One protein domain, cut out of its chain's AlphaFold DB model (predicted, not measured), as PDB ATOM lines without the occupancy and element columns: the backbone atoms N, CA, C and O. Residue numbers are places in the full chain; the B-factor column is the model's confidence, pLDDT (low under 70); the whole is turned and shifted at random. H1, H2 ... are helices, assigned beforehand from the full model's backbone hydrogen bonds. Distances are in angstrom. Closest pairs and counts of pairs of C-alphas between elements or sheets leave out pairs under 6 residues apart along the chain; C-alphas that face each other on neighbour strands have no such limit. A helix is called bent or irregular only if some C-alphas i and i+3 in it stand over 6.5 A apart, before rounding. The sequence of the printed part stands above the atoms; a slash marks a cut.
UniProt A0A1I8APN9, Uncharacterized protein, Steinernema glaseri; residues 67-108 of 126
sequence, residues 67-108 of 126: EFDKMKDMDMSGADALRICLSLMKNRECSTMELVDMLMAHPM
ATOM      1  N   GLU A  67     124.605 163.491 158.379       56.62
ATOM      2  CA  GLU A  67     125.269 162.441 159.172       56.62
ATOM      3  C   GLU A  67     124.929 162.585 160.668       56.62
ATOM      4  O   GLU A  67     125.084 161.642 161.440       56.62
ATOM      5  N   PHE A  68     124.389 163.746 161.054       57.25
ATOM      6  CA  PHE A  68     123.848 164.061 162.369       57.25
ATOM      7  C   PHE A  68     122.617 163.226 162.749       57.25
ATOM      8  O   PHE A  68     122.468 162.896 163.922       57.25
ATOM      9  N   ASP A  69     121.768 162.806 161.802       59.25
ATOM     10  CA  ASP A  69     120.615 161.949 162.134       59.25
ATOM     11  C   ASP A  69     121.046 160.561 162.622       59.25
ATOM     12  O   ASP A  69     120.355 159.943 163.428       59.25
ATOM     13  N   LYS A  70     122.231 160.090 162.209       55.38
ATOM     14  CA  LYS A  70     122.822 158.837 162.704       55.38
ATOM     15  C   LYS A  70     123.454 158.984 164.095       55.38
ATOM     16  O   LYS A  70     123.745 157.973 164.727       55.38
ATOM     17  N   MET A  71     123.682 160.214 164.570       54.72
ATOM     18  CA  MET A  71     124.283 160.487 165.885       54.72
ATOM     19  C   MET A  71     123.275 160.457 167.030       54.72
ATOM     20  O   MET A  71     123.676 160.306 168.179       54.72
ATOM     21  N   LYS A  72     121.980 160.628 166.742       56.59
ATOM     22  CA  LYS A  72     120.956 160.829 167.777       56.59
ATOM     23  C   LYS A  72     120.799 159.631 168.726       56.59
ATOM     24  O   LYS A  72     120.321 159.813 169.841       56.59
ATOM     25  N   ASP A  73     121.258 158.456 168.291       56.88
ATOM     26  CA  ASP A  73     121.097 157.178 168.988       56.88
ATOM     27  C   ASP A  73     122.424 156.545 169.466       56.88
ATOM     28  O   ASP A  73     122.408 155.417 169.958       56.88
ATOM     29  N   MET A  74     123.578 157.224 169.339       57.72
ATOM     30  CA  MET A  74     124.878 156.657 169.737       57.72
ATOM     31  C   MET A  74     125.560 157.433 170.866       57.72
ATOM     32  O   MET A  74     125.733 158.648 170.797       57.72
ATOM     33  N   ASP A  75     126.023 156.690 171.875       62.50
ATOM     34  CA  ASP A  75     126.947 157.169 172.904       62.50
ATOM     35  C   ASP A  75     128.324 157.384 172.245       62.50
ATOM     36  O   ASP A  75     129.117 156.455 172.077       62.50
ATOM     37  N   MET A  76     128.548 158.587 171.706       66.19
ATOM     38  CA  MET A  76     129.706 158.867 170.857       66.19
ATOM     39  C   MET A  76     130.962 159.163 171.673       66.19
ATOM     40  O   MET A  76     130.994 160.083 172.492       66.19
ATOM     41  N   SER A  77     132.053 158.457 171.366       77.06
ATOM     42  CA  SER A  77     133.367 158.813 171.894       77.06
ATOM     43  C   SER A  77     133.910 160.082 171.220       77.06
ATOM     44  O   SER A  77     133.547 160.425 170.091       77.06
ATOM     45  N   GLY A  78     134.864 160.763 171.866       74.00
ATOM     46  CA  GLY A  78     135.519 161.944 171.283       74.00
ATOM     47  C   GLY A  78     136.240 161.666 169.953       74.00
ATOM     48  O   GLY A  78     136.358 162.557 169.113       74.00
ATOM     49  N   ALA A  79     136.679 160.425 169.719       78.00
ATOM     50  CA  ALA A  79     137.289 160.024 168.453       78.00
ATOM     51  C   ALA A  79     136.252 159.917 167.321       78.00
ATOM     52  O   ALA A  79     136.555 160.257 166.175       78.00
ATOM     53  N   ASP A  80     135.032 159.482 167.641       73.31
ATOM     54  CA  ASP A  80     133.934 159.386 166.678       73.31
ATOM     55  C   ASP A  80     133.426 160.779 166.303       73.31
ATOM     56  O   ASP A  80     133.272 161.076 165.119       73.31
ATOM     57  N   ALA A  81     133.314 161.681 167.286       71.75
ATOM     58  CA  ALA A  81     133.014 163.089 167.040       71.75
ATOM     59  C   ALA A  81     134.028 163.729 166.072       71.75
ATOM     60  O   ALA A  81     133.636 164.344 165.079       71.75
ATOM     61  N   LEU A  82     135.333 163.514 166.293       76.31
ATOM     62  CA  LEU A  82     136.381 164.041 165.413       76.31
ATOM     63  C   LEU A  82     136.296 163.466 163.991       76.31
ATOM     64  O   LEU A  82     136.429 164.207 163.016       76.31
ATOM     65  N   ARG A  83     136.067 162.153 163.850       75.25
ATOM     66  CA  ARG A  83     135.906 161.510 162.536       75.25
ATOM     67  C   ARG A  83     134.740 162.098 161.760       75.25
ATOM     68  O   ARG A  83     134.862 162.294 160.552       75.25
ATOM     69  N   ILE A  84     133.645 162.414 162.440       71.38
ATOM     70  CA  ILE A  84     132.476 162.978 161.777       71.38
ATOM     71  C   ILE A  84     132.702 164.447 161.422       71.38
ATOM     72  O   ILE A  84     132.400 164.834 160.298       71.38
ATOM     73  N   CYS A  85     133.341 165.244 162.283       67.69
ATOM     74  CA  CYS A  85     133.781 166.593 161.907       67.69
ATOM     75  C   CYS A  85     134.640 166.575 160.631       67.69
ATOM     76  O   CYS A  85     134.432 167.382 159.728       67.69
ATOM     77  N   LEU A  86     135.570 165.620 160.519       74.25
ATOM     78  CA  LEU A  86     136.393 165.448 159.319       74.25
ATOM     79  C   LEU A  86     135.575 165.000 158.096       74.25
ATOM     80  O   LEU A  86     135.858 165.451 156.989       74.25
ATOM     81  N   SER A  87     134.576 164.131 158.278       70.81
ATOM     82  CA  SER A  87     133.651 163.698 157.214       70.81
ATOM     83  C   SER A  87     132.822 164.870 156.683       70.81
ATOM     84  O   SER A  87     132.769 165.102 155.477       70.81
ATOM     85  N   LEU A  88     132.261 165.682 157.583       67.31
ATOM     86  CA  LEU A  88     131.482 166.874 157.247       67.31
ATOM     87  C   LEU A  88     132.318 167.899 156.476       67.31
ATOM     88  O   LEU A  88     131.865 168.411 155.460       67.31
ATOM     89  N   MET A  89     133.564 168.141 156.898       66.44
ATOM     90  CA  MET A  89     134.468 169.038 156.167       66.44
ATOM     91  C   MET A  89     134.822 168.518 154.767       66.44
ATOM     92  O   MET A  89     135.009 169.321 153.859       66.44
ATOM     93  N   LYS A  90     134.905 167.195 154.570       67.50
ATOM     94  CA  LYS A  90     135.175 166.592 153.251       67.50
ATOM     95  C   LYS A  90     133.972 166.623 152.315       67.50
ATOM     96  O   LYS A  90     134.158 166.768 151.113       67.50
ATOM     97  N   ASN A  91     132.772 166.455 152.862       67.19
ATOM     98  CA  ASN A  91     131.535 166.356 152.088       67.19
ATOM     99  C   ASN A  91     130.845 167.711 151.888       67.19
ATOM    100  O   ASN A  91     129.811 167.768 151.230       67.19
ATOM    101  N   ARG A  92     131.388 168.796 152.457       68.12
ATOM    102  CA  ARG A  92     130.867 170.142 152.238       68.12
ATOM    103  C   ARG A  92     131.067 170.532 150.776       68.12
ATOM    104  O   ARG A  92     132.167 170.889 150.360       68.12
ATOM    105  N   GLU A  93     129.983 170.508 150.011       69.50
ATOM    106  CA  GLU A  93     129.958 171.078 148.671       69.50
ATOM    107  C   GLU A  93     129.931 172.608 148.784       69.50
ATOM    108  O   GLU A  93     129.005 173.207 149.334       69.50
ATOM    109  N   CYS A  94     130.999 173.244 148.312       71.12
ATOM    110  CA  CYS A  94     131.214 174.684 148.367       71.12
ATOM    111  C   CYS A  94     131.739 175.139 147.005       71.12
ATOM    112  O   CYS A  94     132.621 174.495 146.433       71.12
ATOM    113  N   SER A  95     131.213 176.244 146.474       74.31
ATOM    114  CA  SER A  95     131.757 176.803 145.232       74.31
ATOM    115  C   SER A  95     133.172 177.351 145.463       74.31
ATOM    116  O   SER A  95     133.518 177.741 146.579       74.31
ATOM    117  N   THR A  96     133.993 177.424 144.411       79.06
ATOM    118  CA  THR A  96     135.354 177.980 144.514       79.06
ATOM    119  C   THR A  96     135.350 179.417 145.042       79.06
ATOM    120  O   THR A  96     136.217 179.768 145.832       79.06
ATOM    121  N   MET A  97     134.365 180.234 144.647       80.06
ATOM    122  CA  MET A  97     134.224 181.615 145.132       80.06
ATOM    123  C   MET A  97     133.921 181.652 146.631       80.06
ATOM    124  O   MET A  97     134.630 182.307 147.384       80.06
ATOM    125  N   GLU A  98     132.954 180.848 147.076       77.75
ATOM    126  CA  GLU A  98     132.595 180.740 148.493       77.75
ATOM    127  C   GLU A  98     133.783 180.244 149.351       77.75
ATOM    128  O   GLU A  98     133.971 180.700 150.480       77.75
ATOM    129  N   LEU A  99     134.626 179.356 148.810       78.88
ATOM    130  CA  LEU A  99     135.829 178.867 149.490       78.88
ATOM    131  C   LEU A  99     136.893 179.961 149.626       78.88
ATOM    132  O   LEU A  99     137.511 180.076 150.683       78.88
ATOM    133  N   VAL A 100     137.101 180.764 148.578       84.12
ATOM    134  CA  VAL A 100     138.023 181.910 148.612       84.12
ATOM    135  C   VAL A 100     137.570 182.929 149.654       84.12
ATOM    136  O   VAL A 100     138.393 183.367 150.456       84.12
ATOM    137  N   ASP A 101     136.275 183.241 149.705       86.31
ATOM    138  CA  ASP A 101     135.723 184.179 150.684       86.31
ATOM    139  C   ASP A 101     135.862 183.660 152.120       86.31
ATOM    140  O   ASP A 101     136.286 184.404 153.003       86.31
ATOM    141  N   MET A 102     135.615 182.368 152.362       78.69
ATOM    142  CA  MET A 102     135.868 181.758 153.674       78.69
ATOM    143  C   MET A 102     137.354 181.760 154.055       78.69
ATOM    144  O   MET A 102     137.688 182.060 155.200       78.69
ATOM    145  N   LEU A 103     138.255 181.436 153.118       80.12
ATOM    146  CA  LEU A 103     139.697 181.369 153.381       80.12
ATOM    147  C   LEU A 103     140.294 182.753 153.662       80.12
ATOM    148  O   LEU A 103     141.180 182.880 154.505       80.12
ATOM    149  N   MET A 104     139.808 183.781 152.965       88.00
ATOM    150  CA  MET A 104     140.245 185.168 153.141       88.00
ATOM    151  C   MET A 104     139.448 185.921 154.215       88.00
ATOM    152  O   MET A 104     139.701 187.103 154.440       88.00
ATOM    153  N   ALA A 105     138.525 185.236 154.900       81.56
ATOM    154  CA  ALA A 105     137.641 185.801 155.916       81.56
ATOM    155  C   ALA A 105     136.846 187.024 155.417       81.56
ATOM    156  O   ALA A 105     136.630 187.989 156.152       81.56
ATOM    157  N   HIS A 106     136.413 186.989 154.158       84.81
ATOM    158  CA  HIS A 106     135.540 188.008 153.598       84.81
ATOM    159  C   HIS A 106     134.135 187.925 154.217       84.81
ATOM    160  O   HIS A 106     133.634 186.828 154.493       84.81
ATOM    161  N   PRO A 107     133.464 189.069 154.423       77.50
ATOM    162  CA  PRO A 107     132.086 189.084 154.886       77.50
ATOM    163  C   PRO A 107     131.175 188.432 153.834       77.50
ATOM    164  O   PRO A 107     131.013 188.936 152.731       77.50
ATOM    165  N   MET A 108     130.561 187.300 154.187       70.62
ATOM    166  CA  MET A 108     129.641 186.557 153.303       70.62
ATOM    167  C   MET A 108     128.239 187.182 153.230       70.62
ATOM    168  O   MET A 108     127.339 186.645 152.585       70.62
TER     169      MET A 108
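AT A GLANCE: This is residues 67 to 108 of the 126 residues of an uncharacterized protein of Steinernema glaseri (UniProt A0A1I8APN9). This is an open, drawn-out chain of three separate helices: the long H2 makes the middle of a rod, the single turn H1 is folded back near it at one side, and H3 stands off beyond the other end of H2. The chain from H1 makes an open loop to reach the first residue of H2, and residues 72 to 79, of which 78 and 79 belong to H2, stick out with nothing near them. The printed part has 42 residues with three named helices in the order H1, H2, H3 and no named strand, and its class is all helix. The whole is only just extended, close to loose, with a radius of gyration of the C-alphas of 14.0 A, and it spans 37 by 17 by 16 A.

HOW THE PARTS SIT: Start at residues 67 to 70, which are H1, and go on to residues 78 to 91, which are H2. The two are close but not clearly touching: look at the C-alphas of Glu 67 and Ile 84, their closest pair, 7.7 A apart, and you will find the centres of the two helices 11.5 A apart. Go on to residues 96 to 103, which are H3; it is apart from H2, though it follows it in the chain, and it is apart from H1 too. In H2 and H3 every pair of O of residue i and N of residue i+4 is within hydrogen-bond range, while H1 is too short for such a pair and has its one O i to N i+3 pair within range.

IN THESE COORDINATES: Find C-alpha 67 at (125.269, 162.441, 159.172), where the four residues of H1 begin. From C-alpha 78 at (135.519, 161.944, 171.283), follow H2 through its 14 residues to C-alpha 91 at (131.535, 166.356, 152.088), 20.1 A away. H3 has eight residues and runs 10.4 A from Thr 96 to C-alpha 103 at (139.697, 181.369, 153.381). No helix is bent or irregular.

THE WHOLE: Look at the C-alphas of Asp 75 and Met 97, the two farthest apart, at 37.7 A; those of Glu 67 and Met 108, the first and last printed, are 25.2 A apart. Without residues 72 to 79, which stand free, the body spans 32 by 15 by 14 A. The printed part has no cut. The link from H1 to H2 is short, with seven residues, and the link from H2 to H3 is tight, with four. In the B-factor column you will find a mean pLDDT of the printed part of 71.2, with residues 67 to 76, residue 85 and residues 88 to 93 under 70.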